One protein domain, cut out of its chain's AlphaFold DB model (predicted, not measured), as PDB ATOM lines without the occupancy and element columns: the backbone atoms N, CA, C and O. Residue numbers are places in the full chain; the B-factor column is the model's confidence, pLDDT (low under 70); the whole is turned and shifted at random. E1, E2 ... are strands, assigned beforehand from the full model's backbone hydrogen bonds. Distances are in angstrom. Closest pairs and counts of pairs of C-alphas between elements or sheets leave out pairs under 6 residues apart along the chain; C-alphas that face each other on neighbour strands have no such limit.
ATOM      1  N   HIS A 589      -5.472   1.707 -26.066       84.00
ATOM      2  CA  HIS A 589      -4.703   0.626 -25.448       84.00
ATOM      3  C   HIS A 589      -4.928  -0.694 -26.206       84.00
ATOM      4  O   HIS A 589      -6.023  -1.016 -26.662       84.00
ATOM      5  N   VAL A 590      -3.860  -1.467 -26.343       79.31
ATOM      6  CA  VAL A 590      -3.775  -2.637 -27.209       79.31
ATOM      7  C   VAL A 590      -3.819  -3.870 -26.336       79.31
ATOM      8  O   VAL A 590      -2.895  -4.123 -25.565       79.31
ATOM      9  N   ASN A 591      -4.871  -4.664 -26.501       85.19
ATOM     10  CA  ASN A 591      -4.924  -6.011 -25.955       85.19
ATOM     11  C   ASN A 591      -4.326  -6.965 -27.001       85.19
ATOM     12  O   ASN A 591      -4.996  -7.243 -27.999       85.19
ATOM     13  N   PRO A 592      -3.073  -7.433 -26.839       86.81
ATOM     14  CA  PRO A 592      -2.505  -8.401 -27.755       86.81
ATOM     15  C   PRO A 592      -3.344  -9.674 -27.776       86.81
ATOM     16  O   PRO A 592      -3.907 -10.087 -26.762       86.81
ATOM     17  N   THR A 593      -3.388 -10.325 -28.930       89.50
ATOM     18  CA  THR A 593      -3.918 -11.682 -29.053       89.50
ATOM     19  C   THR A 593      -2.767 -12.679 -29.016       89.50
ATOM     20  O   THR A 593      -1.627 -12.348 -29.342       89.50
ATOM     21  N   TYR A 594      -3.052 -13.907 -28.587       89.88
ATOM     22  CA  TYR A 594      -2.059 -14.973 -28.567       89.88
ATOM     23  C   TYR A 594      -2.218 -15.849 -29.808       89.88
ATOM     24  O   TYR A 594      -3.303 -16.379 -30.060       89.88
ATOM     25  N   GLN A 595      -1.148 -16.012 -30.583       90.06
ATOM     26  CA  GLN A 595      -1.152 -16.868 -31.761       90.06
ATOM     27  C   GLN A 595      -0.836 -18.322 -31.377       90.06
ATOM     28  O   GLN A 595       0.310 -18.682 -31.111       90.06
ATOM     29  N   GLY A 596      -1.864 -19.172 -31.400       84.88
ATOM     30  CA  GLY A 596      -1.771 -20.604 -31.106       84.88
ATOM     31  C   GLY A 596      -2.325 -20.978 -29.731       84.88
ATOM     32  O   GLY A 596      -3.004 -20.188 -29.079       84.88
ATOM     33  N   GLU A 597      -2.054 -22.206 -29.299       85.38
ATOM     34  CA  GLU A 597      -2.460 -22.701 -27.983       85.38
ATOM     35  C   GLU A 597      -1.376 -22.438 -26.932       85.38
ATOM     36  O   GLU A 597      -0.178 -22.417 -27.237       85.38
ATOM     37  N   TYR A 598      -1.807 -22.239 -25.687       87.50
ATOM     38  CA  TYR A 598      -0.927 -22.107 -24.535       87.50
ATOM     39  C   TYR A 598      -1.484 -22.845 -23.319       87.50
ATOM     40  O   TYR A 598      -2.691 -22.986 -23.133       87.50
ATOM     41  N   THR A 599      -0.567 -23.279 -22.471       84.44
ATOM     42  CA  THR A 599      -0.765 -23.933 -21.188       84.44
ATOM     43  C   THR A 599      -0.059 -23.117 -20.109       84.44
ATOM     44  O   THR A 599       0.365 -21.969 -20.298       84.44
ATOM     45  N   LYS A 600       0.073 -23.718 -18.933       83.00
ATOM     46  CA  LYS A 600       0.773 -23.118 -17.814       83.00
ATOM     47  C   LYS A 600       2.303 -23.110 -18.001       83.00
ATOM     48  O   LYS A 600       2.983 -22.310 -17.369       83.00
ATOM     49  N   GLU A 601       2.846 -23.962 -18.865       82.81
ATOM     50  CA  GLU A 601       4.290 -24.189 -19.014       82.81
ATOM     51  C   GLU A 601       4.877 -23.617 -20.313       82.81
ATOM     52  O   GLU A 601       6.092 -23.470 -20.407       82.81
ATOM     53  N   ASN A 602       4.052 -23.296 -21.314       85.38
ATOM     54  CA  ASN A 602       4.520 -22.986 -22.674       85.38
ATOM     55  C   ASN A 602       4.088 -21.599 -23.201       85.38
ATOM     56  O   ASN A 602       4.062 -21.381 -24.415       85.38
ATOM     57  N   PHE A 603       3.722 -20.677 -22.305       88.38
ATOM     58  CA  PHE A 603       3.316 -19.324 -22.684       88.38
ATOM     59  C   PHE A 603       4.520 -18.508 -23.151       88.38
ATOM     60  O   PHE A 603       5.408 -18.173 -22.367       88.38
ATOM     61  N   ASP A 604       4.535 -18.193 -24.440       89.81
ATOM     62  CA  ASP A 604       5.638 -17.522 -25.109       89.81
ATOM     63  C   ASP A 604       5.219 -16.116 -25.545       89.81
ATOM     64  O   ASP A 604       4.334 -15.935 -26.384       89.81
ATOM     65  N   LEU A 605       5.887 -15.105 -24.987       91.19
ATOM     66  CA  LEU A 605       5.644 -13.697 -25.301       91.19
ATOM     67  C   LEU A 605       5.896 -13.365 -26.778       91.19
ATOM     68  O   LEU A 605       5.309 -12.409 -27.285       91.19
ATOM     69  N   SER A 606       6.731 -14.142 -27.480       89.25
ATOM     70  CA  SER A 606       7.001 -13.949 -28.910       89.25
ATOM     71  C   SER A 606       5.775 -14.217 -29.793       89.25
ATOM     72  O   SER A 606       5.693 -13.697 -30.904       89.25
ATOM     73  N   LYS A 607       4.786 -14.964 -29.278       91.38
ATOM     74  CA  LYS A 607       3.527 -15.294 -29.965       91.38
ATOM     75  C   LYS A 607       2.423 -14.253 -29.765       91.38
ATOM     76  O   LYS A 607       1.295 -14.461 -30.217       91.38
ATOM     77  N   LEU A 608       2.717 -13.146 -29.082       91.69
ATOM     78  CA  LEU A 608       1.778 -12.041 -28.909       91.69
ATOM     79  C   LEU A 608       1.703 -11.186 -30.177       91.69
ATOM     80  O   LEU A 608       2.710 -10.645 -30.639       91.69
ATOM     81  N   GLN A 609       0.492 -11.014 -30.699       89.06
ATOM     82  CA  GLN A 609       0.206 -10.178 -31.857       89.06
ATOM     83  C   GLN A 609      -0.513  -8.890 -31.447       89.06
ATOM     84  O   GLN A 609      -1.499  -8.917 -30.710       89.06
ATOM     85  N   TYR A 610      -0.036  -7.760 -31.964       86.19
ATOM     86  CA  TYR A 610      -0.529  -6.420 -31.644       86.19
ATOM     87  C   TYR A 610      -1.175  -5.827 -32.895       86.19
ATOM     88  O   TYR A 610      -0.504  -5.662 -33.909       86.19
ATOM     89  N   HIS A 611      -2.473  -5.533 -32.828       68.31
ATOM     90  CA  HIS A 611      -3.299  -5.253 -34.010       68.31
ATOM     91  C   HIS A 611      -3.733  -3.783 -34.149       68.31
ATOM     92  O   HIS A 611      -4.626  -3.482 -34.935       68.31
ATOM     93  N   SER A 612      -3.126  -2.858 -33.404       68.25
ATOM     94  CA  SER A 612      -3.580  -1.462 -33.354       68.25
ATOM     95  C   SER A 612      -2.528  -0.500 -33.892       68.25
ATOM     96  O   SER A 612      -1.349  -0.600 -33.553       68.25
ATOM     97  N   VAL A 613      -2.980   0.472 -34.687       75.69
ATOM     98  CA  VAL A 613      -2.188   1.649 -35.057       75.69
ATOM     99  C   VAL A 613      -2.157   2.586 -33.852       75.69
ATOM    100  O   VAL A 613      -3.208   2.959 -33.333       75.69
ATOM    101  N   LEU A 614      -0.960   2.933 -33.382       82.81
ATOM    102  CA  LEU A 614      -0.797   3.874 -32.275       82.81
ATOM    103  C   LEU A 614      -0.883   5.313 -32.794       82.81
ATOM    104  O   LEU A 614      -0.370   5.588 -33.881       82.81
ATOM    105  N   PRO A 615      -1.484   6.239 -32.027       85.19
ATOM    106  CA  PRO A 615      -1.416   7.660 -32.341       85.19
ATOM    107  C   PRO A 615       0.030   8.170 -32.390       85.19
ATOM    108  O   PRO A 615       0.925   7.620 -31.740       85.19
ATOM    109  N   GLU A 616       0.248   9.260 -33.126       85.69
ATOM    110  CA  GLU A 616       1.560   9.902 -33.227       85.69
ATOM    111  C   GLU A 616       2.120  10.267 -31.838       85.69
ATOM    112  O   GLU A 616       1.403  10.744 -30.955       85.69
ATOM    113  N   GLY A 617       3.418  10.011 -31.633       87.88
ATOM    114  CA  GLY A 617       4.121  10.281 -30.374       87.88
ATOM    115  C   GLY A 617       4.010   9.191 -29.300       87.88
ATOM    116  O   GLY A 617       4.636   9.331 -28.246       87.88
ATOM    117  N   PHE A 618       3.269   8.104 -29.549       91.56
ATOM    118  CA  PHE A 618       3.174   6.957 -28.643       91.56
ATOM    119  C   PHE A 618       3.951   5.747 -29.165       91.56
ATOM    120  O   PHE A 618       3.822   5.345 -30.318       91.56
ATOM    121  N   GLU A 619       4.706   5.112 -28.273       92.12
ATOM    122  CA  GLU A 619       5.429   3.872 -28.543       92.12
ATOM    123  C   GLU A 619       4.926   2.766 -27.608       92.12
ATOM    124  O   GLU A 619       4.859   2.944 -26.392       92.12
ATOM    125  N   LEU A 620       4.571   1.608 -28.164       90.94
ATOM    126  CA  LEU A 620       4.224   0.420 -27.385       90.94
ATOM    127  C   LEU A 620       5.498  -0.249 -26.864       90.94
ATOM    128  O   LEU A 620       6.333  -0.707 -27.645       90.94
ATOM    129  N   ILE A 621       5.590  -0.412 -25.548       91.31
ATOM    130  CA  ILE A 621       6.634  -1.209 -24.913       91.31
ATOM    131  C   ILE A 621       6.122  -2.639 -24.763       91.31
ATOM    132  O   ILE A 621       5.216  -2.928 -23.975       91.31
ATOM    133  N   LYS A 622       6.727  -3.551 -25.527       87.50
ATOM    134  CA  LYS A 622       6.379  -4.971 -25.472       87.50
ATOM    135  C   LYS A 622       6.783  -5.583 -24.117       87.50
ATOM    136  O   LYS A 622       7.873  -5.290 -23.618       87.50
ATOM    137  N   PRO A 623       5.942  -6.455 -23.535       90.38
ATOM    138  CA  PRO A 623       6.247  -7.181 -22.311       90.38
ATOM    139  C   PRO A 623       7.514  -8.018 -22.481       90.38
ATOM    140  O   PRO A 623       7.688  -8.713 -23.481       90.38
ATOM    141  N   THR A 624       8.368  -8.010 -21.462       87.69
ATOM    142  CA  THR A 624       9.530  -8.914 -21.364       87.69
ATOM    143  C   THR A 624       9.286 -10.078 -20.406       87.69
ATOM    144  O   THR A 624      10.084 -11.012 -20.354       87.69
ATOM    145  N   LYS A 625       8.191 -10.031 -19.636       89.31
ATOM    146  CA  LYS A 625       7.775 -11.056 -18.672       89.31
ATOM    147  C   LYS A 625       6.251 -11.156 -18.635       89.31
ATOM    148  O   LYS A 625       5.570 -10.159 -18.848       89.31
ATOM    149  N   ALA A 626       5.742 -12.346 -18.332       89.81
ATOM    150  CA  ALA A 626       4.354 -12.590 -17.951       89.81
ATOM    151  C   ALA A 626       4.324 -13.183 -16.539       89.81
ATOM    152  O   ALA A 626       5.273 -13.849 -16.118       89.81
ATOM    153  N   GLU A 627       3.238 -12.954 -15.812       90.62
ATOM    154  CA  GLU A 627       3.062 -13.440 -14.445       90.62
ATOM    155  C   GLU A 627       1.827 -14.327 -14.334       90.62
ATOM    156  O   GLU A 627       0.842 -14.131 -15.036       90.62
ATOM    157  N   PHE A 628       1.838 -15.284 -13.409       88.06
ATOM    158  CA  PHE A 628       0.607 -15.975 -13.044       88.06
ATOM    159  C   PHE A 628      -0.226 -15.132 -12.096       88.06
ATOM    160  O   PHE A 628       0.282 -14.598 -11.106       88.06
ATOM    161  N   ASN A 629      -1.541 -15.125 -12.312       88.19
ATOM    162  CA  ASN A 629      -2.442 -14.674 -11.264       88.19
ATOM    163  C   ASN A 629      -2.292 -15.568 -10.007       88.19
ATOM    164  O   ASN A 629      -1.837 -16.713 -10.071       88.19
ATOM    165  N   LYS A 630      -2.707 -15.077  -8.832       84.69
ATOM    166  CA  LYS A 630      -2.530 -15.806  -7.554       84.69
ATOM    167  C   LYS A 630      -3.142 -17.215  -7.544       84.69
ATOM    168  O   LYS A 630      -2.678 -18.070  -6.799       84.69
ATOM    169  N   LYS A 631      -4.181 -17.448  -8.354       84.62
ATOM    170  CA  LYS A 631      -4.885 -18.736  -8.476       84.62
ATOM    171  C   LYS A 631      -4.272 -19.665  -9.535       84.62
ATOM    172  O   LYS A 631      -4.705 -20.805  -9.641       84.62
ATOM    173  N   LYS A 632      -3.268 -19.196 -10.285       83.81
ATOM    174  CA  LYS A 632      -2.618 -19.887 -11.411       83.81
ATOM    175  C   LYS A 632      -3.589 -20.333 -12.515       83.81
ATOM    176  O   LYS A 632      -3.378 -21.371 -13.128       83.81
ATOM    177  N   THR A 633      -4.646 -19.559 -12.754       87.62
ATOM    178  CA  THR A 633      -5.658 -19.833 -13.794       87.62
ATOM    179  C   THR A 633      -5.480 -18.968 -15.041       87.62
ATOM    180  O   THR A 633      -6.091 -19.228 -16.074       87.62
ATOM    181  N   GLU A 634      -4.678 -17.909 -14.943       92.25
ATOM    182  CA  GLU A 634      -4.497 -16.919 -16.003       92.25
ATOM    183  C   GLU A 634      -3.048 -16.438 -16.025       92.25
ATOM    184  O   GLU A 634      -2.444 -16.235 -14.963       92.25
ATOM    185  N   TRP A 635      -2.541 -16.206 -17.233       91.62
ATOM    186  CA  TRP A 635      -1.351 -15.402 -17.471       91.62
ATOM    187  C   TRP A 635      -1.726 -13.919 -17.510       91.62
ATOM    188  O   TRP A 635      -2.697 -13.523 -18.154       91.62
ATOM    189  N   LEU A 636      -0.948 -13.107 -16.803       92.50
ATOM    190  CA  LEU A 636      -1.041 -11.659 -16.714       92.50
ATOM    191  C   LEU A 636       0.143 -11.067 -17.469       92.50
ATOM    192  O   LEU A 636       1.298 -11.234 -17.070       92.50
ATOM    193  N   VAL A 637      -0.146 -10.383 -18.568       92.31
ATOM    194  CA  VAL A 637       0.867  -9.771 -19.425       92.31
ATOM    195  C   VAL A 637       0.826  -8.253 -19.229       92.31
ATOM    196  O   VAL A 637      -0.199  -7.643 -19.540       92.31
ATOM    197  N   PRO A 638       1.896  -7.625 -18.708       92.62
ATOM    198  CA  PRO A 638       1.964  -6.182 -18.543       92.62
ATOM    199  C   PRO A 638       2.328  -5.500 -19.862       92.62
ATOM    200  O   PRO A 638       3.442  -5.636 -20.361       92.62
ATOM    201  N   VAL A 639       1.403  -4.720 -20.403       91.31
ATOM    202  CA  VAL A 639       1.631  -3.863 -21.566       91.31
ATOM    203  C   VAL A 639       1.792  -2.423 -21.091       91.31
ATOM    204  O   VAL A 639       1.019  -1.952 -20.263       91.31
ATOM    205  N   SER A 640       2.800  -1.713 -21.590       93.19
ATOM    206  CA  SER A 640       3.030  -0.306 -21.240       93.19
ATOM    207  C   SER A 640       3.369   0.510 -22.478       93.19
ATOM    208  O   SER A 640       3.639  -0.036 -23.548       93.19
ATOM    209  N   TYR A 641       3.322   1.829 -22.337       94.06
ATOM    210  CA  TYR A 641       3.518   2.767 -23.431       94.06
ATOM    211  C   TYR A 641       4.529   3.825 -23.038       94.06
ATOM    212  O   TYR A 641       4.629   4.187 -21.869       94.06
ATOM    213  N   LYS A 642       5.250   4.350 -24.022       94.62
ATOM    214  CA  LYS A 642       6.181   5.454 -23.852       94.62
ATOM    215  C   LYS A 642       5.705   6.668 -24.638       94.62
ATOM    216  O   LYS A 642       5.325   6.541 -25.799       94.62
ATOM    217  N   LYS A 643       5.773   7.840 -24.011       93.88
ATOM    218  CA  LYS A 643       5.552   9.146 -24.643       93.88
ATOM    219  C   LYS A 643       6.481  10.165 -24.000       93.88
ATOM    220  O   LYS A 643       6.548  10.244 -22.777       93.88
ATOM    221  N   ASN A 644       7.230  10.917 -24.808       89.69
ATOM    222  CA  ASN A 644       8.161  11.956 -24.336       89.69
ATOM    223  C   ASN A 644       9.127  11.480 -23.227       89.69
ATOM    224  O   ASN A 644       9.400  12.199 -22.271       89.69
ATOM    225  N   GLY A 645       9.611  10.237 -23.316       89.75
ATOM    226  CA  GLY A 645      10.500   9.645 -22.306       89.75
ATOM    227  C   GLY A 645       9.808   9.103 -21.047       89.75
ATOM    228  O   GLY A 645      10.451   8.379 -20.290       89.75
ATOM    229  N   ILE A 646       8.513   9.364 -20.848       93.88
ATOM    230  CA  ILE A 646       7.707   8.838 -19.738       93.88
ATOM    231  C   ILE A 646       7.131   7.480 -20.133       93.88
ATOM    232  O   ILE A 646       6.587   7.331 -21.226       93.88
ATOM    233  N   ILE A 647       7.229   6.503 -19.232       95.12
ATOM    234  CA  ILE A 647       6.621   5.176 -19.384       95.12
ATOM    235  C   ILE A 647       5.332   5.129 -18.564       95.12
ATOM    236  O   ILE A 647       5.334   5.512 -17.394       95.12
ATOM    237  N   SER A 648       4.235   4.670 -19.161       94.81
ATOM    238  CA  SER A 648       2.938   4.529 -18.502       94.81
ATOM    239  C   SER A 648       2.969   3.434 -17.438       94.81
ATOM    240  O   SER A 648       3.783   2.511 -17.484       94.81
ATOM    241  N   ASN A 649       2.003   3.462 -16.522       92.75
ATOM    242  CA  ASN A 649       1.703   2.263 -15.743       92.75
ATOM    243  C   ASN A 649       1.235   1.114 -16.652       92.75
ATOM    244  O   ASN A 649       0.782   1.333 -17.779       92.75
ATOM    245  N   ASN A 650       1.344  -0.112 -16.138       92.12
ATOM    246  CA  ASN A 650       0.991  -1.318 -16.879       92.12
ATOM    247  C   ASN A 650      -0.525  -1.447 -17.070       92.12
ATOM    248  O   ASN A 650      -1.286  -1.418 -16.100       92.12
ATOM    249  N   PHE A 651      -0.925  -1.717 -18.305       90.94
ATOM    250  CA  PHE A 651      -2.186  -2.347 -18.663       90.94
ATOM    251  C   PHE A 651      -2.002  -3.860 -18.559       90.94
ATOM    252  O   PHE A 651      -1.153  -4.440 -19.234       90.94
ATOM    253  N   TRP A 652      -2.760  -4.507 -17.679       90.75
ATOM    254  CA  TRP A 652      -2.650  -5.948 -17.471       90.75
ATOM    255  C   TRP A 652      -3.616  -6.687 -18.386       90.75
ATOM    256  O   TRP A 652      -4.830  -6.533 -18.276       90.75
ATOM    257  N   VAL A 653      -3.068  -7.507 -19.277       90.88
ATOM    258  CA  VAL A 653      -3.832  -8.286 -20.253       90.88
ATOM    259  C   VAL A 653      -3.939  -9.718 -19.748       90.88
ATOM    260  O   VAL A 653      -2.936 -10.336 -19.382       90.88
ATOM    261  N   HIS A 654      -5.167 -10.231 -19.694       92.44
ATOM    262  CA  HIS A 654      -5.487 -11.512 -19.073       92.44
ATOM    263  C   HIS A 654      -5.662 -12.609 -20.126       92.44
ATOM    264  O   HIS A 654      -6.579 -12.558 -20.944       92.44
ATOM    265  N   PHE A 655      -4.839 -13.649 -20.039       90.25
ATOM    266  CA  PHE A 655      -4.906 -14.836 -20.887       90.25
ATOM    267  C   PHE A 655      -5.313 -16.047 -20.049       90.25
ATOM    268  O   PHE A 655      -4.514 -16.610 -19.298       90.25
ATOM    269  N   LYS A 656      -6.585 -16.447 -20.156       89.62
ATOM    270  CA  LYS A 656      -7.133 -17.604 -19.429       89.62
ATOM    271  C   LYS A 656      -6.544 -18.900 -19.954       89.62
ATOM    272  O   LYS A 656      -6.557 -19.114 -21.163       89.62
ATOM    273  N   ILE A 657      -6.063 -19.765 -19.070       84.00
ATOM    274  CA  ILE A 657      -5.690 -21.126 -19.464       84.00
ATOM    275  C   ILE A 657      -6.994 -21.882 -19.745       84.00
ATOM    276  O   ILE A 657      -7.902 -21.845 -18.910       84.00
TER     277      ILE A 657
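Overview. This is residues 589 to 657 of the 658 residues of an uncharacterized protein of Mycoplasma phocicerebrale (UniProt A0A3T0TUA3). This is a domain of little regular structure: residues 589 to 618, a long stretch with no named element, fold back over one face of a narrow three-strand sheet, with long E2 between E1 and E3. The 69 printed residues hold no named helix and an all-strand meander, each strand the antiparallel neighbour of the one before, ordered E1, E2, E3; only 19 residues are in these strands. It is elongated, 36 by 24 by 16 A, and only just compact, close to loose, with a radius of gyration of the C-alphas of 12.8 A.

Arrangement. Residues 593 to 594 pair antiparallel with 608 to 609. E1, residues 619 to 621, and E2, residues 634 to 643, form a hairpin at 146 degrees, with N 621 and O 640 2.8 A apart. E2 and E3, residues 651 to 656, form another at 156 degrees, with N 637 and O 653 2.9 A apart. E1 and E3 are apart.

Along the chain. E1 begins at C-alpha 619 (5.429, 3.872, -28.543) and spans 6.4 A. E2 spans 29.2 A; E3 spans 16.1 A, ending at C-alpha 656 (-7.133, -17.604, -19.429).

Size, cuts and confidence. The farthest C-alphas, Glu 616 and Lys 631, are 38.4 A apart. The printed part has no cut; the link E1 to E2 is long. Residues 611 to 612 have pLDDT under 70.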